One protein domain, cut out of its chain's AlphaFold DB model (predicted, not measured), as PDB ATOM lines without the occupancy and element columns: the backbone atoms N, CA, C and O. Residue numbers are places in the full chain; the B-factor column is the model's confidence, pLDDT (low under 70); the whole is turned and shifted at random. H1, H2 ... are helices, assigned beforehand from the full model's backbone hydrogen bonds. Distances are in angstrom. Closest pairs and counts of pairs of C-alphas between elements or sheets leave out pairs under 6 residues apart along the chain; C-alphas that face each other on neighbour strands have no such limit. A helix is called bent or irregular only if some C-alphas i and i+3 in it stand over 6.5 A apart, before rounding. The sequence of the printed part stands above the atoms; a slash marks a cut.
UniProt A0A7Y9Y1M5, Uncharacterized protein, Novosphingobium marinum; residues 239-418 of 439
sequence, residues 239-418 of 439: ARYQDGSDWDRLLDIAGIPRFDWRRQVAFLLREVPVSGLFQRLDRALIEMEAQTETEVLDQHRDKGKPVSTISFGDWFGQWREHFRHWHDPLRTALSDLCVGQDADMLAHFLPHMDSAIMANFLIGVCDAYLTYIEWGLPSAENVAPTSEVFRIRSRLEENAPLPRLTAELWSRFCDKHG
ATOM      1  N   ALA A 239      -8.394  39.499  41.125       34.38
ATOM      2  CA  ALA A 239      -8.454  40.088  39.785       34.38
ATOM      3  C   ALA A 239      -8.425  39.018  38.673       34.38
ATOM      4  O   ALA A 239      -9.148  39.128  37.687       34.38
ATOM      5  N   ARG A 240      -7.661  37.932  38.864       36.03
ATOM      6  CA  ARG A 240      -7.631  36.775  37.950       36.03
ATOM      7  C   ARG A 240      -8.902  35.915  37.990       36.03
ATOM      8  O   ARG A 240      -9.202  35.253  37.004       36.03
ATOM      9  N   TYR A 241      -9.654  35.926  39.092       37.41
ATOM     10  CA  TYR A 241     -10.962  35.262  39.190       37.41
ATOM     11  C   TYR A 241     -12.059  36.006  38.422       37.41
ATOM     12  O   TYR A 241     -12.937  35.371  37.842       37.41
ATOM     13  N   GLN A 242     -11.983  37.341  38.369       36.34
ATOM     14  CA  GLN A 242     -12.931  38.170  37.619       36.34
ATOM     15  C   GLN A 242     -12.844  37.965  36.095       36.34
ATOM     16  O   GLN A 242     -13.842  38.170  35.402       36.34
ATOM     17  N   ASP A 243     -11.718  37.462  35.576       41.97
ATOM     18  CA  ASP A 243     -11.569  37.002  34.188       41.97
ATOM     19  C   ASP A 243     -12.203  35.604  33.984       41.97
ATOM     20  O   ASP A 243     -11.558  34.641  33.583       41.97
ATOM     21  N   GLY A 244     -13.500  35.498  34.294       51.19
ATOM     22  CA  GLY A 244     -14.438  34.421  33.943       51.19
ATOM     23  C   GLY A 244     -13.850  33.039  33.638       51.19
ATOM     24  O   GLY A 244     -13.902  32.600  32.484       51.19
ATOM     25  N   SER A 245     -13.354  32.347  34.672       66.19
ATOM     26  CA  SER A 245     -12.880  30.959  34.571       66.19
ATOM     27  C   SER A 245     -13.987  30.002  34.102       66.19
ATOM     28  O   SER A 245     -15.167  30.201  34.410       66.19
ATOM     29  N   ASP A 246     -13.616  28.932  33.390       72.88
ATOM     30  CA  ASP A 246     -14.574  27.897  32.970       72.88
ATOM     31  C   ASP A 246     -15.307  27.296  34.177       72.88
ATOM     32  O   ASP A 246     -16.511  27.074  34.122       72.88
ATOM     33  N   TRP A 247     -14.610  27.126  35.302       73.94
ATOM     34  CA  TRP A 247     -15.204  26.665  36.550       73.94
ATOM     35  C   TRP A 247     -16.358  27.545  37.031       73.94
ATOM     36  O   TRP A 247     -17.429  27.021  37.318       73.94
ATOM     37  N   ASP A 248     -16.182  28.866  37.083       68.62
ATOM     38  CA  ASP A 248     -17.219  29.782  37.577       68.62
ATOM     39  C   ASP A 248     -18.506  29.703  36.734       68.62
ATOM     40  O   ASP A 248     -19.610  29.599  37.271       68.62
ATOM     41  N   ARG A 249     -18.360  29.605  35.404       72.81
ATOM     42  CA  ARG A 249     -19.493  29.419  34.478       72.81
ATOM     43  C   ARG A 249     -20.219  28.095  34.691       72.81
ATOM     44  O   ARG A 249     -21.444  28.038  34.608       72.81
ATOM     45  N   LEU A 250     -19.482  27.015  34.933       75.69
ATOM     46  CA  LEU A 250     -20.076  25.698  35.158       75.69
ATOM     47  C   LEU A 250     -20.778  25.610  36.509       75.69
ATOM     48  O   LEU A 250     -21.809  24.951  36.616       75.69
ATOM     49  N   LEU A 251     -20.266  26.304  37.524       68.44
ATOM     50  CA  LEU A 251     -20.932  26.419  38.818       68.44
ATOM     51  C   LEU A 251     -22.250  27.191  38.716       68.44
ATOM     52  O   LEU A 251     -23.217  26.803  39.371       68.44
ATOM     53  N   ASP A 252     -22.323  28.222  37.870       67.12
ATOM     54  CA  ASP A 252     -23.587  28.902  37.561       67.12
ATOM     55  C   ASP A 252     -24.596  27.946  36.901       67.12
ATOM     56  O   ASP A 252     -25.757  27.899  37.303       67.12
ATOM     57  N   ILE A 253     -24.154  27.130  35.937       69.56
ATOM     58  CA  ILE A 253     -25.008  26.136  35.260       69.56
ATOM     59  C   ILE A 253     -25.470  25.036  36.222       69.56
ATOM     60  O   ILE A 253     -26.619  24.603  36.156       69.56
ATOM     61  N   ALA A 254     -24.603  24.616  37.142       64.12
ATOM     62  CA  ALA A 254     -24.929  23.661  38.196       64.12
ATOM     63  C   ALA A 254     -25.814  24.258  39.313       64.12
ATOM     64  O   ALA A 254     -26.121  23.557  40.278       64.12
ATOM     65  N   GLY A 255     -26.209  25.536  39.222       57.78
ATOM     66  CA  GLY A 255     -27.048  26.198  40.223       57.78
ATOM     67  C   GLY A 255     -26.363  26.355  41.583       57.78
ATOM     68  O   GLY A 255     -27.029  26.432  42.613       57.78
ATOM     69  N   ILE A 256     -25.028  26.363  41.610       54.53
ATOM     70  CA  ILE A 256     -24.252  26.485  42.844       54.53
ATOM     71  C   ILE A 256     -24.335  27.935  43.330       54.53
ATOM     72  O   ILE A 256     -24.048  28.842  42.550       54.53
ATOM     73  N   PRO A 257     -24.668  28.206  44.601       47.41
ATOM     74  CA  PRO A 257     -24.687  29.573  45.115       47.41
ATOM     75  C   PRO A 257     -23.324  30.265  44.976       47.41
ATOM     76  O   PRO A 257     -22.277  29.619  45.015       47.41
ATOM     77  N   ARG A 258     -23.322  31.595  44.816       44.94
ATOM     78  CA  ARG A 258     -22.089  32.394  44.643       44.94
ATOM     79  C   ARG A 258     -21.125  32.322  45.832       44.94
ATOM     80  O   ARG A 258     -19.930  32.507  45.639       44.94
ATOM     81  N   PHE A 259     -21.629  32.004  47.021       40.56
ATOM     82  CA  PHE A 259     -20.864  31.969  48.273       40.56
ATOM     83  C   PHE A 259     -20.819  30.560  48.885       40.56
ATOM     84  O   PHE A 259     -20.857  30.379  50.092       40.56
ATOM     85  N   ASP A 260     -20.749  29.534  48.034       45.12
ATOM     86  CA  ASP A 260     -20.662  28.130  48.441       45.12
ATOM     87  C   ASP A 260     -19.197  27.651  48.533       45.12
ATOM     88  O   ASP A 260     -18.352  28.069  47.736       45.12
ATOM     89  N   TRP A 261     -18.879  26.717  49.442       52.66
ATOM     90  CA  TRP A 261     -17.534  26.118  49.563       52.66
ATOM     91  C   TRP A 261     -17.020  25.544  48.232       52.66
ATOM     92  O   TRP A 261     -15.821  25.591  47.948       52.66
ATOM     93  N   ARG A 262     -17.932  25.058  47.381       58.53
ATOM     94  CA  ARG A 262     -17.642  24.555  46.032       58.53
ATOM     95  C   ARG A 262     -16.998  25.621  45.144       58.53
ATOM     96  O   ARG A 262     -16.144  25.286  44.329       58.53
ATOM     97  N   ARG A 263     -17.345  26.899  45.332       55.66
ATOM     98  CA  ARG A 263     -16.746  28.029  44.600       55.66
ATOM     99  C   ARG A 263     -15.320  28.333  45.052       55.66
ATOM    100  O   ARG A 263     -14.482  28.671  44.225       55.66
ATOM    101  N   GLN A 264     -15.010  28.134  46.332       54.38
ATOM    102  CA  GLN A 264     -13.645  28.276  46.859       54.38
ATOM    103  C   GLN A 264     -12.736  27.161  46.328       54.38
ATOM    104  O   GLN A 264     -11.620  27.415  45.887       54.38
ATOM    105  N   VAL A 265     -13.246  25.928  46.293       58.84
ATOM    106  CA  VAL A 265     -12.545  24.800  45.666       58.84
ATOM    107  C   VAL A 265     -12.341  25.055  44.171       58.84
ATOM    108  O   VAL A 265     -11.236  24.879  43.667       58.84
ATOM    109  N   ALA A 266     -13.363  25.545  43.471       62.84
ATOM    110  CA  ALA A 266     -13.264  25.932  42.066       62.84
ATOM    111  C   ALA A 266     -12.245  27.055  41.808       62.84
ATOM    112  O   ALA A 266     -11.533  27.011  40.808       62.84
ATOM    113  N   PHE A 267     -12.117  28.025  42.716       57.66
ATOM    114  CA  PHE A 267     -11.095  29.071  42.637       57.66
ATOM    115  C   PHE A 267      -9.671  28.502  42.720       57.66
ATOM    116  O   PHE A 267      -8.796  28.913  41.952       57.66
ATOM    117  N   LEU A 268      -9.437  27.529  43.608       58.59
ATOM    118  CA  LEU A 268      -8.157  26.811  43.690       58.59
ATOM    119  C   LEU A 268      -7.904  25.951  42.444       58.59
ATOM    120  O   LEU A 268      -6.767  25.787  42.012       58.59
ATOM    121  N   LEU A 269      -8.976  25.447  41.830       68.00
ATOM    122  CA  LEU A 269      -8.949  24.645  40.607       68.00
ATOM    123  C   LEU A 269      -9.004  25.466  39.317       68.00
ATOM    124  O   LEU A 269      -9.045  24.874  38.244       68.00
ATOM    125  N   ARG A 270      -8.976  26.802  39.364       66.88
ATOM    126  CA  ARG A 270      -9.196  27.654  38.177       66.88
ATOM    127  C   ARG A 270      -8.224  27.387  37.015       66.88
ATOM    128  O   ARG A 270      -8.558  27.656  35.867       66.88
ATOM    129  N   GLU A 271      -7.031  26.870  37.313       71.38
ATOM    130  CA  GLU A 271      -5.999  26.497  36.331       71.38
ATOM    131  C   GLU A 271      -6.125  25.035  35.862       71.38
ATOM    132  O   GLU A 271      -5.474  24.631  34.898       71.38
ATOM    133  N   VAL A 272      -6.967  24.235  36.522       79.00
ATOM    134  CA  VAL A 272      -7.257  22.848  36.157       79.00
ATOM    135  C   VAL A 272      -8.289  22.830  35.025       79.00
ATOM    136  O   VAL A 272      -9.430  23.251  35.232       79.00
ATOM    137  N   PRO A 273      -7.940  22.316  33.831       84.94
ATOM    138  CA  PRO A 273      -8.866  22.275  32.709       84.94
ATOM    139  C   PRO A 273     -10.003  21.287  32.985       84.94
ATOM    140  O   PRO A 273      -9.774  20.087  33.164       84.94
ATOM    141  N   VAL A 274     -11.246  21.779  32.961       84.19
ATOM    142  CA  VAL A 274     -12.438  20.957  33.235       84.19
ATOM    143  C   VAL A 274     -12.605  19.839  32.204       84.19
ATOM    144  O   VAL A 274     -13.041  18.745  32.547       84.19
ATOM    145  N   SER A 275     -12.172  20.056  30.961       84.50
ATOM    146  CA  SER A 275     -12.128  19.012  29.929       84.50
ATOM    147  C   SER A 275     -11.243  17.823  30.329       84.50
ATOM    148  O   SER A 275     -11.625  16.668  30.129       84.50
ATOM    149  N   GLY A 276     -10.083  18.093  30.936       85.88
ATOM    150  CA  GLY A 276      -9.172  17.072  31.451       85.88
ATOM    151  C   GLY A 276      -9.737  16.360  32.677       85.88
ATOM    152  O   GLY A 276      -9.626  15.138  32.780       85.88
ATOM    153  N   LEU A 277     -10.389  17.107  33.574       88.12
ATOM    154  CA  LEU A 277     -11.096  16.547  34.726       88.12
ATOM    155  C   LEU A 277     -12.215  15.600  34.281       88.12
ATOM    156  O   LEU A 277     -12.260  14.458  34.729       88.12
ATOM    157  N   PHE A 278     -13.055  16.044  33.346       88.19
ATOM    158  CA  PHE A 278     -14.158  15.268  32.793       88.19
ATOM    159  C   PHE A 278     -13.688  13.913  32.254       88.19
ATOM    160  O   PHE A 278     -14.221  12.878  32.640       88.19
ATOM    161  N   GLN A 279     -12.649  13.896  31.412       87.31
ATOM    162  CA  GLN A 279     -12.133  12.655  30.821       87.31
ATOM    163  C   GLN A 279     -11.617  11.664  31.873       87.31
ATOM    164  O   GLN A 279     -11.759  10.451  31.705       87.31
ATOM    165  N   ARG A 280     -10.992  12.163  32.946       89.19
ATOM    166  CA  ARG A 280     -10.485  11.307  34.025       89.19
ATOM    167  C   ARG A 280     -11.607  10.791  34.920       89.19
ATOM    168  O   ARG A 280     -11.580   9.616  35.268       89.19
ATOM    169  N   LEU A 281     -12.584  11.635  35.256       89.75
ATOM    170  CA  LEU A 281     -13.734  11.233  36.069       89.75
ATOM    171  C   LEU A 281     -14.639  10.250  35.328       89.75
ATOM    172  O   LEU A 281     -15.046   9.262  35.925       89.75
ATOM    173  N   ASP A 282     -14.891  10.461  34.035       89.00
ATOM    174  CA  ASP A 282     -15.652   9.521  33.205       89.00
ATOM    175  C   ASP A 282     -15.000   8.131  33.210       89.00
ATOM    176  O   ASP A 282     -15.649   7.135  33.521       89.00
ATOM    177  N   ARG A 283     -13.680   8.065  32.983       89.94
ATOM    178  CA  ARG A 283     -12.929   6.806  33.066       89.94
ATOM    179  C   ARG A 283     -13.016   6.172  34.454       89.94
ATOM    180  O   ARG A 283     -13.293   4.980  34.548       89.94
ATOM    181  N   ALA A 284     -12.784   6.953  35.506       90.94
ATOM    182  CA  ALA A 284     -12.805   6.456  36.875       90.94
ATOM    183  C   ALA A 284     -14.183   5.888  37.250       90.94
ATOM    184  O   ALA A 284     -14.259   4.813  37.833       90.94
ATOM    185  N   LEU A 285     -15.273   6.549  36.852       91.06
ATOM    186  CA  LEU A 285     -16.636   6.078  37.104       91.06
ATOM    187  C   LEU A 285     -16.964   4.787  36.336       91.06
ATOM    188  O   LEU A 285     -17.605   3.902  36.903       91.06
ATOM    189  N   ILE A 286     -16.496   4.639  35.089       90.38
ATOM    190  CA  ILE A 286     -16.622   3.385  34.318       90.38
ATOM    191  C   ILE A 286     -15.871   2.243  35.016       90.38
ATOM    192  O   ILE A 286     -16.384   1.129  35.135       90.38
ATOM    193  N   GLU A 287     -14.652   2.508  35.487       91.38
ATOM    194  CA  GLU A 287     -13.839   1.520  36.200       91.38
ATOM    195  C   GLU A 287     -14.478   1.123  37.538       91.38
ATOM    196  O   GLU A 287     -14.572  -0.069  37.835       91.38
ATOM    197  N   MET A 288     -14.972   2.098  38.307       91.81
ATOM    198  CA  MET A 288     -15.685   1.871  39.567       91.81
ATOM    199  C   MET A 288     -16.931   1.010  39.360       91.81
ATOM    200  O   MET A 288     -17.143   0.053  40.102       91.81
ATOM    201  N   GLU A 289     -17.736   1.298  38.335       91.94
ATOM    202  CA  GLU A 289     -18.914   0.491  38.020       91.94
ATOM    203  C   GLU A 289     -18.533  -0.956  37.680       91.94
ATOM    204  O   GLU A 289     -19.131  -1.890  38.215       91.94
ATOM    205  N   ALA A 290     -17.529  -1.158  36.821       92.94
ATOM    206  CA  ALA A 290     -17.086  -2.495  36.432       92.94
ATOM    207  C   ALA A 290     -16.547  -3.302  37.629       92.94
ATOM    208  O   ALA A 290     -16.778  -4.514  37.725       92.94
ATOM    209  N   GLN A 291     -15.851  -2.635  38.556       93.25
ATOM    210  CA  GLN A 291     -15.388  -3.231  39.810       93.25
ATOM    211  C   GLN A 291     -16.567  -3.615  40.707       93.25
ATOM    212  O   GLN A 291     -16.659  -4.773  41.113       93.25
ATOM    213  N   THR A 292     -17.518  -2.701  40.925       92.50
ATOM    214  CA  THR A 292     -18.740  -2.968  41.700       92.50
ATOM    215  C   THR A 292     -19.528  -4.140  41.119       92.50
ATOM    216  O   THR A 292     -19.946  -5.028  41.859       92.50
ATOM    217  N   GLU A 293     -19.708  -4.193  39.797       94.19
ATOM    218  CA  GLU A 293     -20.367  -5.317  39.130       94.19
ATOM    219  C   GLU A 293     -19.647  -6.641  39.415       94.19
ATOM    220  O   GLU A 293     -20.287  -7.616  39.814       94.19
ATOM    221  N   THR A 294     -18.325  -6.673  39.241       95.44
ATOM    222  CA  THR A 294     -17.522  -7.885  39.454       95.44
ATOM    223  C   THR A 294     -17.635  -8.374  40.897       95.44
ATOM    224  O   THR A 294     -17.921  -9.548  41.130       95.44
ATOM    225  N   GLU A 295     -17.481  -7.477  41.870       93.06
ATOM    226  CA  GLU A 295     -17.511  -7.815  43.295       93.06
ATOM    227  C   GLU A 295     -18.881  -8.320  43.749       93.06
ATOM    228  O   GLU A 295     -18.970  -9.333  44.446       93.06
ATOM    229  N   VAL A 296     -19.966  -7.663  43.333       92.25
ATOM    230  CA  VAL A 296     -21.327  -8.071  43.709       92.25
ATOM    231  C   VAL A 296     -21.664  -9.445  43.120       92.25
ATOM    232  O   VAL A 296     -22.215 -10.302  43.822       92.25
ATOM    233  N   LEU A 297     -21.311  -9.685  41.852       94.31
ATOM    234  CA  LEU A 297     -21.537 -10.972  41.190       94.31
ATOM    235  C   LEU A 297     -20.716 -12.093  41.840       94.31
ATOM    236  O   LEU A 297     -21.253 -13.174  42.097       94.31
ATOM    237  N   ASP A 298     -19.446 -11.835  42.148       94.38
ATOM    238  CA  ASP A 298     -18.560 -12.796  42.802       94.38
ATOM    239  C   ASP A 298     -19.055 -13.142  44.214       94.38
ATOM    240  O   ASP A 298     -19.181 -14.320  44.551       94.38
ATOM    241  N   GLN A 299     -19.466 -12.148  45.007       89.94
ATOM    242  CA  GLN A 299     -20.017 -12.374  46.347       89.94
ATOM    243  C   GLN A 299     -21.290 -13.225  46.340       89.94
ATOM    244  O   GLN A 299     -21.496 -14.041  47.246       89.94
ATOM    245  N   HIS A 300     -22.176 -13.032  45.361       90.25
ATOM    246  CA  HIS A 300     -23.388 -13.845  45.234       90.25
ATOM    247  C   HIS A 300     -23.071 -15.254  44.736       90.25
ATOM    248  O   HIS A 300     -23.605 -16.219  45.290       90.25
ATOM    249  N   ARG A 301     -22.144 -15.392  43.778       92.81
ATOM    250  CA  ARG A 301     -21.653 -16.690  43.298       92.81
ATOM    251  C   ARG A 301     -21.046 -17.514  44.433       92.81
ATOM    252  O   ARG A 301     -21.417 -18.675  44.595       92.81
ATOM    253  N   ASP A 302     -20.190 -16.912  45.252       93.00
ATOM    254  CA  ASP A 302     -19.518 -17.579  46.374       93.00
ATOM    255  C   ASP A 302     -20.503 -17.996  47.480       93.00
ATOM    256  O   ASP A 302     -20.313 -19.009  48.154       93.00
ATOM    257  N   LYS A 303     -21.607 -17.254  47.630       91.06
ATOM    258  CA  LYS A 303     -22.726 -17.586  48.530       91.06
ATOM    259  C   LYS A 303     -23.750 -18.544  47.900       91.06
ATOM    260  O   LYS A 303     -24.730 -18.886  48.562       91.06
ATOM    261  N   GLY A 304     -23.559 -18.964  46.646       91.31
ATOM    262  CA  GLY A 304     -24.477 -19.840  45.911       91.31
ATOM    263  C   GLY A 304     -25.848 -19.216  45.620       91.31
ATOM    264  O   GLY A 304     -26.834 -19.942  45.494       91.31
ATOM    265  N   LYS A 305     -25.933 -17.883  45.556       90.88
ATOM    266  CA  LYS A 305     -27.172 -17.143  45.288       90.88
ATOM    267  C   LYS A 305     -27.301 -16.798  43.797       90.88
ATOM    268  O   LYS A 305     -26.296 -16.489  43.157       90.88
ATOM    269  N   PRO A 306     -28.514 -16.844  43.219       90.12
ATOM    270  CA  PRO A 306     -28.729 -16.439  41.834       90.12
ATOM    271  C   PRO A 306     -28.637 -14.915  41.675       90.12
ATOM    272  O   PRO A 306     -29.060 -14.163  42.553       90.12
ATOM    273  N   VAL A 307     -28.165 -14.465  40.509       89.69
ATOM    274  CA  VAL A 307     -28.009 -13.038  40.151       89.69
ATOM    275  C   VAL A 307     -29.312 -12.248  40.325       89.69
ATOM    276  O   VAL A 307     -29.294 -11.122  40.802       89.69
ATOM    277  N   SER A 308     -30.462 -12.871  40.051       88.50
ATOM    278  CA  SER A 308     -31.789 -12.262  40.213       88.50
ATOM    279  C   SER A 308     -32.153 -11.886  41.657       88.50
ATOM    280  O   SER A 308     -33.188 -11.269  41.873       88.50
ATOM    281  N   THR A 309     -31.359 -12.300  42.652       87.81
ATOM    282  CA  THR A 309     -31.577 -11.973  44.075       87.81
ATOM    283  C   THR A 309     -30.677 -10.857  44.591       87.81
ATOM    284  O   THR A 309     -30.724 -10.548  45.781       87.81
ATOM    285  N   ILE A 310     -29.852 -10.261  43.725       85.81
ATOM    286  CA  ILE A 310     -29.047  -9.089  44.070       85.81
ATOM    287  C   ILE A 310     -29.995  -7.918  44.320       85.81
ATOM    288  O   ILE A 310     -30.741  -7.510  43.433       85.81
ATOM    289  N   SER A 311     -29.964  -7.390  45.540       83.94
ATOM    290  CA  SER A 311     -30.739  -6.211  45.929       83.94
ATOM    291  C   SER A 311     -29.951  -4.921  45.698       83.94
ATOM    292  O   SER A 311     -28.718  -4.941  45.630       83.94
ATOM    293  N   PHE A 312     -30.649  -3.778  45.682       81.31
ATOM    294  CA  PHE A 312     -29.987  -2.470  45.696       81.31
ATOM    295  C   PHE A 312     -29.030  -2.343  46.887       81.31
ATOM    296  O   PHE A 312     -27.942  -1.817  46.731       81.31
ATOM    297  N   GLY A 313     -29.383  -2.879  48.061       80.75
ATOM    298  CA  GLY A 313     -28.514  -2.845  49.240       80.75
ATOM    299  C   GLY A 313     -27.199  -3.613  49.064       80.75
ATOM    300  O   GLY A 313     -26.162  -3.145  49.532       80.75
ATOM    301  N   ASP A 314     -27.222  -4.752  48.362       80.62
ATOM    302  CA  ASP A 314     -26.007  -5.517  48.048       80.62
ATOM    303  C   ASP A 314     -25.108  -4.740  47.077       80.62
ATOM    304  O   ASP A 314     -23.904  -4.612  47.306       80.62
ATOM    305  N   TRP A 315     -25.708  -4.184  46.019       85.94
ATOM    306  CA  TRP A 315     -24.996  -3.419  44.997       85.94
ATOM    307  C   TRP A 315     -24.457  -2.091  45.540       85.94
ATOM    308  O   TRP A 315     -23.263  -1.813  45.440       85.94
ATOM    309  N   PHE A 316     -25.309  -1.312  46.208       81.94
ATOM    310  CA  PHE A 316     -24.961  -0.043  46.843       81.94
ATOM    311  C   PHE A 316     -23.932  -0.231  47.960       81.94
ATOM    312  O   PHE A 316     -23.095   0.637  48.194       81.94
ATOM    313  N   GLY A 317     -23.975  -1.377  48.649       78.75
ATOM    314  CA  GLY A 317     -22.943  -1.800  49.586       78.75
ATOM    315  C   GLY A 317     -21.551  -1.730  48.967       78.75
ATOM    316  O   GLY A 317     -20.706  -1.057  49.532       78.75
ATOM    317  N   GLN A 318     -21.342  -2.348  47.801       83.81
ATOM    318  CA  GLN A 318     -20.049  -2.314  47.105       83.81
ATOM    319  C   GLN A 318     -19.774  -0.965  46.435       83.81
ATOM    320  O   GLN A 318     -18.670  -0.446  46.528       83.81
ATOM    321  N   TRP A 319     -20.783  -0.349  45.813       84.62
ATOM    322  CA  TRP A 319     -20.633   0.966  45.182       84.62
ATOM    323  C   TRP A 319     -20.133   2.033  46.162       84.62
ATOM    324  O   TRP A 319     -19.269   2.838  45.818       84.62
ATOM    325  N   ARG A 320     -20.642   2.035  47.405       78.62
ATOM    326  CA  ARG A 320     -20.226   3.027  48.402       78.62
ATOM    327  C   ARG A 320     -18.773   2.849  48.856       78.62
ATOM    328  O   ARG A 320     -18.187   3.822  49.327       78.62
ATOM    329  N   GLU A 321     -18.204   1.642  48.759       78.69
ATOM    330  CA  GLU A 321     -16.842   1.364  49.240       78.69
ATOM    331  C   GLU A 321     -15.795   2.180  48.481       78.69
ATOM    332  O   GLU A 321     -14.814   2.611  49.083       78.69
ATOM    333  N   HIS A 322     -16.052   2.506  47.210       76.62
ATOM    334  CA  HIS A 322     -15.201   3.402  46.420       76.62
ATOM    335  C   HIS A 322     -15.035   4.789  47.044       76.62
ATOM    336  O   HIS A 322     -14.063   5.481  46.774       76.62
ATOM    337  N   PHE A 323     -15.958   5.209  47.911       71.62
ATOM    338  CA  PHE A 323     -15.894   6.496  48.598       71.62
ATOM    339  C   PHE A 323     -15.333   6.370  50.027       71.62
ATOM    340  O   PHE A 323     -15.203   7.368  50.736       71.62
ATOM    341  N   ARG A 324     -14.929   5.183  50.498       63.53
ATOM    342  CA  ARG A 324     -14.341   5.045  51.840       63.53
ATOM    343  C   ARG A 324     -12.870   5.471  51.875       63.53
ATOM    344  O   ARG A 324     -11.964   4.736  51.506       63.53
ATOM    345  N   HIS A 325     -12.689   6.702  52.356       53.19
ATOM    346  CA  HIS A 325     -11.537   7.414  52.934       53.19
ATOM    347  C   HIS A 325     -10.094   7.261  52.412       53.19
ATOM    348  O   HIS A 325      -9.348   8.208  52.640       53.19
ATOM    349  N   TRP A 326      -9.670   6.220  51.686       46.72
ATOM    350  CA  TRP A 326      -8.279   6.123  51.200       46.72
ATOM    351  C   TRP A 326      -8.113   5.792  49.717       46.72
ATOM    352  O   TRP A 326      -7.029   6.034  49.189       46.72
ATOM    353  N   HIS A 327      -9.127   5.257  49.034       55.94
ATOM    354  CA  HIS A 327      -9.056   4.883  47.613       55.94
ATOM    355  C   HIS A 327     -10.245   5.458  46.838       55.94
ATOM    356  O   HIS A 327     -10.935   4.723  46.152       55.94
ATOM    357  N   ASP A 328     -10.488   6.765  46.971       72.25
ATOM    358  CA  ASP A 328     -11.463   7.473  46.136       72.25
ATOM    359  C   ASP A 328     -10.830   7.768  44.764       72.25
ATOM    360  O   ASP A 328      -9.984   8.671  44.665       72.25
ATOM    361  N   PRO A 329     -11.209   7.036  43.697       79.44
ATOM    362  CA  PRO A 329     -10.583   7.187  42.390       79.44
ATOM    363  C   PRO A 329     -10.855   8.565  41.777       79.44
ATOM    364  O   PRO A 329     -10.056   9.052  40.975       79.44
ATOM    365  N   LEU A 330     -11.943   9.231  42.184       84.69
ATOM    366  CA  LEU A 330     -12.306  10.563  41.705       84.69
ATOM    367  C   LEU A 330     -11.397  11.634  42.311       84.69
ATOM    368  O   LEU A 330     -10.973  12.558  41.614       84.69
ATOM    369  N   ARG A 331     -11.017  11.486  43.586       75.69
ATOM    370  CA  ARG A 331      -9.985  12.343  44.193       75.69
ATOM    371  C   ARG A 331      -8.633  12.142  43.556       75.69
ATOM    372  O   ARG A 331      -7.959  13.131  43.299       75.69
ATOM    373  N   THR A 332      -8.228  10.898  43.309       80.69
ATOM    374  CA  THR A 332      -6.957  10.617  42.631       80.69
ATOM    375  C   THR A 332      -6.946  11.251  41.240       80.69
ATOM    376  O   THR A 332      -5.990  11.939  40.885       80.69
ATOM    377  N   ALA A 333      -8.046  11.122  40.493       85.44
ATOM    378  CA  ALA A 333      -8.215  11.753  39.189       85.44
ATOM    379  C   ALA A 333      -8.059  13.284  39.230       85.44
ATOM    380  O   ALA A 333      -7.434  13.847  38.330       85.44
ATOM    381  N   LEU A 334      -8.601  13.943  40.260       83.50
ATOM    382  CA  LEU A 334      -8.448  15.384  40.471       83.50
ATOM    383  C   LEU A 334      -7.027  15.760  40.917       83.50
ATOM    384  O   LEU A 334      -6.427  16.663  40.343       83.50
ATOM    385  N   SER A 335      -6.484  15.051  41.908       79.94
ATOM    386  CA  SER A 335      -5.151  15.269  42.485       79.94
ATOM    387  C   SER A 335      -4.062  15.263  41.413       79.94
ATOM    388  O   SER A 335      -3.189  16.122  41.409       79.94
ATOM    389  N   ASP A 336      -4.145  14.344  40.451       83.75
ATOM    390  CA  ASP A 336      -3.196  14.248  39.337       83.75
ATOM    391  C   ASP A 336      -3.221  15.448  38.372       83.75
ATOM    392  O   ASP A 336      -2.305  15.614  37.564       83.75
ATOM    393  N   LEU A 337      -4.293  16.244  38.382       83.25
ATOM    394  CA  LEU A 337      -4.434  17.444  37.554       83.25
ATOM    395  C   LEU A 337      -4.008  18.720  38.291       83.25
ATOM    396  O   LEU A 337      -3.812  19.759  37.657       83.25
ATOM    397  N   CYS A 338      -3.837  18.648  39.606       73.19
ATOM    398  CA  CYS A 338      -3.498  19.768  40.467       73.19
ATOM    399  C   CYS A 338      -1.994  20.093  40.434       73.19
ATOM    400  O   CYS A 338      -1.269  19.827  41.385       73.19
ATOM    401  N   VAL A 339      -1.513  20.659  39.323       68.00
ATOM    402  CA  VAL A 339      -0.075  20.949  39.110       68.00
ATOM    403  C   VAL A 339       0.304  22.411  39.423       68.00
ATOM    404  O   VAL A 339       1.472  22.706  39.672       68.00
ATOM    405  N   GLY A 340      -0.658  23.339  39.398       57.00
ATOM    406  CA  GLY A 340      -0.442  24.761  39.718       57.00
ATOM    407  C   GLY A 340      -0.329  25.017  41.224       57.00
ATOM    408  O   GLY A 340      -0.843  24.232  42.010       57.00
ATOM    409  N   GLN A 341       0.298  26.127  41.634       51.78
ATOM    410  CA  GLN A 341       0.590  26.430  43.050       51.78
ATOM    411  C   GLN A 341      -0.660  26.383  43.955       51.78
ATOM    412  O   GLN A 341      -0.602  25.848  45.059       51.78
ATOM    413  N   ASP A 342      -1.801  26.875  43.467       49.00
ATOM    414  CA  ASP A 342      -3.056  26.893  44.235       49.00
ATOM    415  C   ASP A 342      -3.815  25.561  44.170       49.00
ATOM    416  O   ASP A 342      -4.458  25.152  45.138       49.00
ATOM    417  N   ALA A 343      -3.713  24.852  43.046       54.06
ATOM    418  CA  ALA A 343      -4.331  23.543  42.877       54.06
ATOM    419  C   ALA A 343      -3.578  22.467  43.678       54.06
ATOM    420  O   ALA A 343      -4.205  21.583  44.262       54.06
ATOM    421  N   ASP A 344      -2.250  22.565  43.761       51.16
ATOM    422  CA  ASP A 344      -1.392  21.686  44.560       51.16
ATOM    423  C   ASP A 344      -1.755  21.779  46.047       51.16
ATOM    424  O   ASP A 344      -1.888  20.762  46.727       51.16
ATOM    425  N   MET A 345      -2.060  22.983  46.544       52.34
ATOM    426  CA  MET A 345      -2.599  23.155  47.894       52.34
ATOM    427  C   MET A 345      -3.882  22.333  48.095       52.34
ATOM    428  O   MET A 345      -3.995  21.609  49.082       52.34
ATOM    429  N   LEU A 346      -4.830  22.377  47.153       55.06
ATOM    430  CA  LEU A 346      -6.040  21.558  47.234       55.06
ATOM    431  C   LEU A 346      -5.723  20.056  47.196       55.06
ATOM    432  O   LEU A 346      -6.321  19.313  47.973       55.06
ATOM    433  N   ALA A 347      -4.785  19.608  46.356       57.41
ATOM    434  CA  ALA A 347      -4.384  18.199  46.274       57.41
ATOM    435  C   ALA A 347      -3.923  17.641  47.629       57.41
ATOM    436  O   ALA A 347      -4.315  16.536  48.004       57.41
ATOM    437  N   HIS A 348      -3.187  18.440  48.408       54.91
ATOM    438  CA  HIS A 348      -2.788  18.088  49.772       54.91
ATOM    439  C   HIS A 348      -3.988  17.933  50.727       54.91
ATOM    440  O   HIS A 348      -3.926  17.141  51.667       54.91
ATOM    441  N   PHE A 349      -5.095  18.642  50.486       53.53
ATOM    442  CA  PHE A 349      -6.307  18.581  51.311       53.53
ATOM    443  C   PHE A 349      -7.326  17.523  50.868       53.53
ATOM    444  O   PHE A 349      -8.129  17.088  51.698       53.53
ATOM    445  N   LEU A 350      -7.307  17.079  49.606       57.00
ATOM    446  CA  LEU A 350      -8.274  16.107  49.071       57.00
ATOM    447  C   LEU A 350      -8.425  14.837  49.928       57.00
ATOM    448  O   LEU A 350      -9.570  14.444  50.162       57.00
ATOM    449  N   PRO A 351      -7.353  14.214  50.467       54.59
ATOM    450  CA  PRO A 351      -7.483  13.029  51.318       54.59
ATOM    451  C   PRO A 351      -8.309  13.258  52.592       54.59
ATOM    452  O   PRO A 351      -8.859  12.309  53.147       54.59
ATOM    453  N   HIS A 352      -8.414  14.506  53.057       53.09
ATOM    454  CA  HIS A 352      -9.081  14.876  54.310       53.09
ATOM    455  C   HIS A 352     -10.535  15.311  54.135       53.09
ATOM    456  O   HIS A 352     -11.245  15.479  55.126       53.09
ATOM    457  N   MET A 353     -10.995  15.497  52.900       54.09
ATOM    458  CA  MET A 353     -12.393  15.832  52.640       54.09
ATOM    459  C   MET A 353     -13.277  14.584  52.779       54.09
ATOM    460  O   MET A 353     -12.781  13.453  52.792       54.09
ATOM    461  N   ASP A 354     -14.599  14.747  52.804       62.06
ATOM    462  CA  ASP A 354     -15.545  13.630  52.659       62.06
ATOM    463  C   ASP A 354     -15.670  13.228  51.178       62.06
ATOM    464  O   ASP A 354     -15.821  14.082  50.298       62.06
ATOM    465  N   SER A 355     -15.480  11.941  50.881       64.00
ATOM    466  CA  SER A 355     -15.359  11.435  49.503       64.00
ATOM    467  C   SER A 355     -16.659  11.532  48.746       64.00
ATOM    468  O   SER A 355     -16.656  11.921  47.585       64.00
ATOM    469  N   ALA A 356     -17.779  11.269  49.414       65.19
ATOM    470  CA  ALA A 356     -19.085  11.373  48.794       65.19
ATOM    471  C   ALA A 356     -19.445  12.837  48.521       65.19
ATOM    472  O   ALA A 356     -19.967  13.149  47.453       65.19
ATOM    473  N   ILE A 357     -19.107  13.753  49.435       65.69
ATOM    474  CA  ILE A 357     -19.297  15.197  49.221       65.69
ATOM    475  C   ILE A 357     -18.445  15.690  48.041       65.69
ATOM    476  O   ILE A 357     -18.953  16.414  47.181       65.69
ATOM    477  N   MET A 358     -17.175  15.277  47.971       72.19
ATOM    478  CA  MET A 358     -16.275  15.642  46.871       72.19
ATOM    479  C   MET A 358     -16.738  15.044  45.537       72.19
ATOM    480  O   MET A 358     -16.849  15.761  44.548       72.19
ATOM    481  N   ALA A 359     -17.090  13.759  45.512       76.19
ATOM    482  CA  ALA A 359     -17.640  13.091  44.339       76.19
ATOM    483  C   ALA A 359     -18.911  13.786  43.837       76.19
ATOM    484  O   ALA A 359     -19.024  14.091  42.654       76.19
ATOM    485  N   ASN A 360     -19.841  14.113  44.739       75.56
ATOM    486  CA  ASN A 360     -21.076  14.821  44.409       75.56
ATOM    487  C   ASN A 360     -20.813  16.190  43.766       75.56
ATOM    488  O   ASN A 360     -21.493  16.568  42.815       75.56
ATOM    489  N   PHE A 361     -19.809  16.917  44.258       76.12
ATOM    490  CA  PHE A 361     -19.367  18.170  43.652       76.12
ATOM    491  C   PHE A 361     -18.777  17.963  42.248       76.12
ATOM    492  O   PHE A 361     -19.220  18.609  41.298       76.12
ATOM    493  N   LEU A 362     -17.819  17.047  42.102       85.69
ATOM    494  CA  LEU A 362     -17.110  16.805  40.842       85.69
ATOM    495  C   LEU A 362     -18.026  16.273  39.731       85.69
ATOM    496  O   LEU A 362     -17.916  16.701  38.580       85.69
ATOM    497  N   ILE A 363     -18.961  15.389  40.085       84.50
ATOM    498  CA  ILE A 363     -20.008  14.887  39.186       84.50
ATOM    499  C   ILE A 363     -20.895  16.048  38.726       84.50
ATOM    500  O   ILE A 363     -21.104  16.204  37.526       84.50
ATOM    501  N   GLY A 364     -21.341  16.914  39.646       80.38
ATOM    502  CA  GLY A 364     -22.171  18.074  39.304       80.38
ATOM    503  C   GLY A 364     -21.492  19.056  38.341       80.38
ATOM    504  O   GLY A 364     -22.136  19.581  37.436       80.38
ATOM    505  N   VAL A 365     -20.181  19.266  38.480       82.81
ATOM    506  CA  VAL A 365     -19.410  20.098  37.540       82.81
ATOM    507  C   VAL A 365     -19.288  19.432  36.164       82.81
ATOM    508  O   VAL A 365     -19.402  20.113  35.147       82.81
ATOM    509  N   CYS A 366     -19.111  18.109  36.102       86.19
ATOM    510  CA  CYS A 366     -19.075  17.372  34.833       86.19
ATOM    511  C   CYS A 366     -20.430  17.366  34.113       86.19
ATOM    512  O   CYS A 366     -20.473  17.535  32.893       86.19
ATOM    513  N   ASP A 367     -21.528  17.238  34.859       81.31
ATOM    514  CA  ASP A 367     -22.888  17.376  34.331       81.31
ATOM    515  C   ASP A 367     -23.111  18.768  33.721       81.31
ATOM    516  O   ASP A 367     -23.620  18.907  32.602       81.31
ATOM    517  N   ALA A 368     -22.682  19.817  34.431       79.81
ATOM    518  CA  ALA A 368     -22.744  21.185  33.932       79.81
ATOM    519  C   ALA A 368     -21.862  21.390  32.695       79.81
ATOM    520  O   ALA A 368     -22.265  22.090  31.768       79.81
ATOM    521  N   TYR A 369     -20.687  20.756  32.644       82.75
ATOM    522  CA  TYR A 369     -19.780  20.823  31.498       82.75
ATOM    523  C   TYR A 369     -20.399  20.224  30.233       82.75
ATOM    524  O   TYR A 369     -20.348  20.839  29.168       82.75
ATOM    525  N   LEU A 370     -21.056  19.068  30.341       77.50
ATOM    526  CA  LEU A 370     -21.796  18.493  29.218       77.50
ATOM    527  C   LEU A 370     -22.963  19.379  28.787       77.50
ATOM    528  O   LEU A 370     -23.125  19.634  27.596       77.50
ATOM    529  N   THR A 371     -23.712  19.914  29.753       75.19
ATOM    530  CA  THR A 371     -24.811  20.854  29.492       75.19
ATOM    531  C   THR A 371     -24.316  22.095  28.737       75.19
ATOM    532  O   THR A 371     -24.924  22.510  27.749       75.19
ATOM    533  N   TYR A 372     -23.173  22.651  29.149       74.94
ATOM    534  CA  TYR A 372     -22.526  23.794  28.504       74.94
ATOM    535  C   TYR A 372     -22.172  23.518  27.033       74.94
ATOM    536  O   TYR A 372     -22.431  24.356  26.167       74.94
ATOM    537  N   ILE A 373     -21.625  22.332  26.738       72.81
ATOM    538  CA  ILE A 373     -21.271  21.912  25.372       72.81
ATOM    539  C   ILE A 373     -22.521  21.680  24.518       72.81
ATOM    540  O   ILE A 373     -22.570  22.119  23.368       72.81
ATOM    541  N   GLU A 374     -23.541  21.013  25.061       69.56
ATOM    542  CA  GLU A 374     -24.801  20.744  24.355       69.56
ATOM    543  C   GLU A 374     -25.538  22.030  23.960       69.56
ATOM    544  O   GLU A 374     -26.175  22.084  22.906       69.56
ATOM    545  N   TRP A 375     -25.429  23.085  24.771       67.81
ATOM    546  CA  TRP A 375     -25.999  24.402  24.468       67.81
ATOM    547  C   TRP A 375     -25.238  25.173  23.379       67.81
ATOM    548  O   TRP A 375     -25.682  26.248  22.976       67.81
ATOM    549  N   GLY A 376     -24.127  24.634  22.863       56.41
ATOM    550  CA  GLY A 376     -23.365  25.238  21.769       56.41
ATOM    551  C   GLY A 376     -22.644  26.529  22.161       56.41
ATOM    552  O   GLY A 376     -22.350  27.357  21.295       56.41
ATOM    553  N   LEU A 377     -22.379  26.725  23.456       55.16
ATOM    554  CA  LEU A 377     -21.550  27.820  23.949       55.16
ATOM    555  C   LEU A 377     -20.081  27.542  23.584       55.16
ATOM    556  O   LEU A 377     -19.686  26.378  23.509       55.16
ATOM    557  N   PRO A 378     -19.270  28.575  23.292       47.25
ATOM    558  CA  PRO A 378     -17.947  28.387  22.708       47.25
ATOM    559  C   PRO A 378     -16.990  27.720  23.706       47.25
ATOM    560  O   PRO A 378     -16.310  28.403  24.466       47.25
ATOM    561  N   SER A 379     -16.907  26.389  23.686       48.25
ATOM    562  CA  SER A 379     -15.788  25.648  24.264       48.25
ATOM    563  C   SER A 379     -14.652  25.596  23.239       48.25
ATOM    564  O   SER A 379     -14.875  25.532  22.029       48.25
ATOM    565  N   ALA A 380     -13.410  25.676  23.712       47.03
ATOM    566  CA  ALA A 380     -12.237  25.831  22.853       47.03
ATOM    567  C   ALA A 380     -11.937  24.618  21.939       47.03
ATOM    568  O   ALA A 380     -11.047  24.715  21.096       47.03
ATOM    569  N   GLU A 381     -12.676  23.504  22.032       48.78
ATOM    570  CA  GLU A 381     -12.456  22.307  21.211       48.78
ATOM    571  C   GLU A 381     -13.781  21.668  20.740       48.78
ATOM    572  O   GLU A 381     -14.587  21.169  21.520       48.78
ATOM    573  N   ASN A 382     -13.993  21.681  19.418       44.31
ATOM    574  CA  ASN A 382     -15.211  21.291  18.685       44.31
ATOM    575  C   ASN A 382     -15.511  19.772  18.639       44.31
ATOM    576  O   ASN A 382     -15.866  19.244  17.582       44.31
ATOM    577  N   VAL A 383     -15.388  19.036  19.744       50.50
ATOM    578  CA  VAL A 383     -15.875  17.646  19.810       50.50
ATOM    579  C   VAL A 383     -16.620  17.451  21.121       50.50
ATOM    580  O   VAL A 383     -16.009  17.449  22.185       50.50
ATOM    581  N   ALA A 384     -17.943  17.280  21.042       53.78
ATOM    582  CA  ALA A 384     -18.739  16.921  22.207       53.78
ATOM    583  C   ALA A 384     -18.218  15.587  22.768       53.78
ATOM    584  O   ALA A 384     -18.210  14.591  22.034       53.78
ATOM    585  N   PRO A 385     -17.727  15.551  24.017       60.22
ATOM    586  CA  PRO A 385     -17.194  14.330  24.577       60.22
ATOM    587  C   PRO A 385     -18.333  13.320  24.725       60.22
ATOM    588  O   PRO A 385     -19.359  13.586  25.346       60.22
ATOM    589  N   THR A 386     -18.170  12.150  24.113       63.62
ATOM    590  CA  THR A 386     -19.099  11.036  24.286       63.62
ATOM    591  C   THR A 386     -18.796  10.354  25.611       63.62
ATOM    592  O   THR A 386     -17.736   9.745  25.738       63.62
ATOM    593  N   SER A 387     -19.718  10.424  26.569       68.88
ATOM    594  CA  SER A 387     -19.665   9.628  27.800       68.88
ATOM    595  C   SER A 387     -20.719   8.522  27.768       68.88
ATOM    596  O   SER A 387     -21.762   8.655  27.120       68.88
ATOM    597  N   GLU A 388     -20.431   7.402  28.430       68.44
ATOM    598  CA  GLU A 388     -21.408   6.340  28.707       68.44
ATOM    599  C   GLU A 388     -22.060   6.486  30.085       68.44
ATOM    600  O   GLU A 388     -23.127   5.924  30.314       68.44
ATOM    601  N   VAL A 389     -21.427   7.234  30.989       73.75
ATOM    602  CA  VAL A 389     -21.838   7.445  32.384       73.75
ATOM    603  C   VAL A 389     -22.776   8.641  32.507       73.75
ATOM    604  O   VAL A 389     -23.745   8.594  33.248       73.75
ATOM    605  N   PHE A 390     -22.526   9.694  31.734       70.19
ATOM    606  CA  PHE A 390     -23.276  10.943  31.782       70.19
ATOM    607  C   PHE A 390     -24.313  11.042  30.640       70.19
ATOM    608  O   PHE A 390     -24.493  12.098  30.026       70.19
ATOM    609  N   ARG A 391     -24.978   9.926  30.286       54.44
ATOM    610  CA  ARG A 391     -25.923   9.853  29.154       54.44
ATOM    611  C   ARG A 391     -27.338  10.304  29.543       54.44
ATOM    612  O   ARG A 391     -28.238   9.494  29.692       54.44
ATOM    613  N   ILE A 392     -27.550  11.617  29.457       46.31
ATOM    614  CA  ILE A 392     -28.840  12.267  29.144       46.31
ATOM    615  C   ILE A 392     -29.856  12.403  30.302       46.31
ATOM    616  O   ILE A 392     -30.496  11.456  30.738       46.31
ATOM    617  N   ARG A 393     -30.110  13.687  30.613       47.00
ATOM    618  CA  ARG A 393     -31.280  14.327  31.257       47.00
ATOM    619  C   ARG A 393     -31.800  13.713  32.563       47.00
ATOM    620  O   ARG A 393     -32.641  12.823  32.557       47.00
ATOM    621  N   SER A 394     -31.555  14.435  33.652       37.53
ATOM    622  CA  SER A 394     -32.618  14.709  34.621       37.53
ATOM    623  C   SER A 394     -32.708  16.213  34.829       37.53
ATOM    624  O   SER A 394     -31.710  16.920  34.713       37.53
ATOM    625  N   ARG A 395     -33.928  16.702  35.040       38.09
ATOM    626  CA  ARG A 395     -34.233  18.112  35.282       38.09
ATOM    627  C   ARG A 395     -33.334  18.650  36.396       38.09
ATOM    628  O   ARG A 395     -32.993  17.914  37.315       38.09
ATOM    629  N   LEU A 396     -33.030  19.942  36.327       38.38
ATOM    630  CA  LEU A 396     -32.383  20.778  37.352       38.38
ATOM    631  C   LEU A 396     -33.140  20.806  38.712       38.38
ATOM    632  O   LEU A 396     -33.087  21.794  39.430       38.38
ATOM    633  N   GLU A 397     -33.892  19.760  39.055       37.16
ATOM    634  CA  GLU A 397     -34.882  19.729  40.132       37.16
ATOM    635  C   GLU A 397     -34.466  18.833  41.318       37.16
ATOM    636  O   GLU A 397     -35.149  18.849  42.338       37.16
ATOM    637  N   GLU A 398     -33.341  18.102  41.256       43.47
ATOM    638  CA  GLU A 398     -32.824  17.326  42.399       43.47
ATOM    639  C   GLU A 398     -31.441  17.806  42.867       43.47
ATOM    640  O   GLU A 398     -30.468  17.836  42.116       43.47
ATOM    641  N   ASN A 399     -31.345  18.137  44.158       52.31
ATOM    642  CA  ASN A 399     -30.211  18.819  44.796       52.31
ATOM    643  C   ASN A 399     -28.922  17.967  44.975       52.31
ATOM    644  O   ASN A 399     -28.015  18.400  45.692       52.31
ATOM    645  N   ALA A 400     -28.810  16.764  44.386       67.06
ATOM    646  CA  ALA A 400     -27.696  15.838  44.653       67.06
ATOM    647  C   ALA A 400     -27.259  14.972  43.433       67.06
ATOM    648  O   ALA A 400     -27.841  13.912  43.185       67.06
ATOM    649  N   PRO A 401     -26.200  15.373  42.692       74.94
ATOM    650  CA  PRO A 401     -25.668  14.650  41.524       74.94
ATOM    651  C   PRO A 401     -25.229  13.187  41.745       74.94
ATOM    652  O   PRO A 401     -25.508  12.330  40.909       74.94
ATOM    653  N   LEU A 402     -24.562  12.866  42.860       76.44
ATOM    654  CA  LEU A 402     -24.049  11.515  43.137       76.44
ATOM    655  C   LEU A 402     -25.173  10.480  43.376       76.44
ATOM    656  O   LEU A 402     -25.117   9.405  42.770       76.44
ATOM    657  N   PRO A 403     -26.209  10.755  44.198       74.69
ATOM    658  CA  PRO A 403     -27.388   9.891  44.301       74.69
ATOM    659  C   PRO A 403     -28.071   9.616  42.958       74.69
ATOM    660  O   PRO A 403     -28.423   8.470  42.682       74.69
ATOM    661  N   ARG A 404     -28.196  10.636  42.098       75.12
ATOM    662  CA  ARG A 404     -28.780  10.486  40.760       75.12
ATOM    663  C   ARG A 404     -27.968   9.526  39.897       75.12
ATOM    664  O   ARG A 404     -28.525   8.572  39.359       75.12
ATOM    665  N   LEU A 405     -26.655   9.750  39.809       81.25
ATOM    666  CA  LEU A 405     -25.763   8.866  39.063       81.25
ATOM    667  C   LEU A 405     -25.851   7.426  39.589       81.25
ATOM    668  O   LEU A 405     -25.929   6.474  38.824       81.25
ATOM    669  N   THR A 406     -25.907   7.267  40.907       81.19
ATOM    670  CA  THR A 406     -26.009   5.959  41.565       81.19
ATOM    671  C   THR A 406     -27.289   5.216  41.178       81.19
ATOM    672  O   THR A 406     -27.240   4.022  40.887       81.19
ATOM    673  N   ALA A 407     -28.424   5.916  41.124       79.31
ATOM    674  CA  ALA A 407     -29.688   5.343  40.667       79.31
ATOM    675  C   ALA A 407     -29.626   4.911  39.189       79.31
ATOM    676  O   ALA A 407     -30.142   3.851  38.828       79.31
ATOM    677  N   GLU A 408     -28.966   5.702  38.340       83.00
ATOM    678  CA  GLU A 408     -28.787   5.402  36.916       83.00
ATOM    679  C   GLU A 408     -27.893   4.171  36.692       83.00
ATOM    680  O   GLU A 408     -28.261   3.262  35.943       83.00
ATOM    681  N   LEU A 409     -26.765   4.085  37.401       87.12
ATOM    682  CA  LEU A 409     -25.861   2.933  37.350       87.12
ATOM    683  C   LEU A 409     -26.535   1.654  37.868       87.12
ATOM    684  O   LEU A 409     -26.409   0.594  37.253       87.12
ATOM    685  N   TRP A 410     -27.326   1.750  38.941       85.81
ATOM    686  CA  TRP A 410     -28.135   0.628  39.418       85.81
ATOM    687  C   TRP A 410     -29.155   0.173  38.367       85.81
ATOM    688  O   TRP A 410     -29.272  -1.020  38.085       85.81
ATOM    689  N   SER A 411     -29.858   1.119  37.737       85.12
ATOM    690  CA  SER A 411     -30.794   0.824  36.650       85.12
ATOM    691  C   SER A 411     -30.104   0.077  35.509       85.12
ATOM    692  O   SER A 411     -30.624  -0.931  35.029       85.12
ATOM    693  N   ARG A 412     -28.916   0.537  35.098       87.06
ATOM    694  CA  ARG A 412     -28.118  -0.101  34.046       87.06
ATOM    695  C   ARG A 412     -27.689  -1.518  34.425       87.06
ATOM    696  O   ARG A 412     -27.783  -2.421  33.592       87.06
ATOM    697  N   PHE A 413     -27.257  -1.726  35.667       89.81
ATOM    698  CA  PHE A 413     -26.908  -3.049  36.183       89.81
ATOM    699  C   PHE A 413     -28.108  -4.008  36.145       89.81
ATOM    700  O   PHE A 413     -27.987  -5.126  35.638       89.81
ATOM    701  N   CYS A 414     -29.281  -3.561  36.606       89.69
ATOM    702  CA  CYS A 414     -30.511  -4.353  36.565       89.69
ATOM    703  C   CYS A 414     -30.899  -4.756  35.142       89.69
ATOM    704  O   CYS A 414     -31.203  -5.924  34.900       89.69
ATOM    705  N   ASP A 415     -30.841  -3.815  34.197       90.00
ATOM    706  CA  ASP A 415     -31.191  -4.069  32.796       90.00
ATOM    707  C   ASP A 415     -30.229  -5.069  32.144       90.00
ATOM    708  O   ASP A 415     -30.658  -5.965  31.413       90.00
ATOM    709  N   LYS A 416     -28.930  -4.958  32.444       92.31
ATOM    710  CA  LYS A 416     -27.890  -5.864  31.935       92.31
ATOM    711  C   LYS A 416     -28.081  -7.306  32.414       92.31
ATOM    712  O   LYS A 416     -27.818  -8.236  31.652       92.31
ATOM    713  N   HIS A 417     -28.531  -7.489  33.655       92.44
ATOM    714  CA  HIS A 417     -28.617  -8.799  34.315       92.44
ATOM    715  C   HIS A 417     -30.043  -9.348  34.467       92.44
ATOM    716  O   HIS A 417     -30.219 -10.445  34.996       92.44
ATOM    717  N   GLY A 418     -31.058  -8.628  33.981       89.62
ATOM    718  CA  GLY A 418     -32.461  -9.049  34.037       89.62
ATOM    719  C   GLY A 418     -33.042  -9.074  35.456       89.62
ATOM    720  O   GLY A 418     -33.806  -9.982  35.783       89.62
TER     721      GLY A 418
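AT A GLANCE: This is residues 239 to 418 of the 439 residues of an uncharacterized protein of Novosphingobium marinum (UniProt A0A7Y9Y1M5). An elongated body of helices gathers round H8, which crosses the long helix H4 near H4's first residues; H4 runs on along the long axis, with H5 packed on residues 288 to 296. The hairpin H2-H3 packs through H2 on residues 365 to 372 of H8, the hairpin H6-H7 packs through H6 on residues 277 to 288 of H4, and H9 leaves H8 to run the same way as H4, at a steep tilt of 47 degrees to it. The printed part has 180 residues with nine named helices, H1 to H9 in order, and no named strand: all helix. It is compact, with a radius of gyration of the C-alphas of 17.4 A and spans of 62 by 35 by 27 A.

IN THESE COORDINATES: H1, residues 239 to 242, begins at C-alpha 239 (-8.454, 40.088, 39.785). H2 is residues 246 to 253 and H3 261 to 268. H4, residues 274 to 302, is 41.3 A long. H5 is residues 312 to 321, H6 329 to 335 and H7 341 to 352; H7 is irregular, with C-alphas 348 and 351 7.1 A apart. H8, residues 355 to 374, is 28.4 A long. H9, residues 401 to 417, is 24.7 A long and ends at C-alpha 417 (-28.617, -8.799, 34.315).

HOW THE PARTS SIT: H8 is the hub, touching H2, H4, H6 and H9. With residues 356 to 364 alone it touches H9, about perpendicular at 83 degrees; the closest C-alphas, of Asn 360 and Leu 402, are 4.6 A apart. H4 touches H5 at a steep tilt of 53 degrees, closest at C-alphas 292 and 319, 5.6 A. H3 touches H7, closest at C-alphas 268 and 343, 5.1 A. H1 touches no helix. Every O i to N i+4 pair is within hydrogen-bond range in H2, H3, H4, H6, H8 and H9, against 5 of 6 in H5 and 5 of 8 in H7; H1 is too short for such a pair.

THE WHOLE: The farthest C-alphas, of Ala 239 and Gly 304, are 62.3 A apart. The printed part has no cut. The link from H8 to H9, 26 residues, is long. Mean pLDDT of the printed part is 71.5; 76 residues are under 70, among them 251 to 270 and 339 to 357.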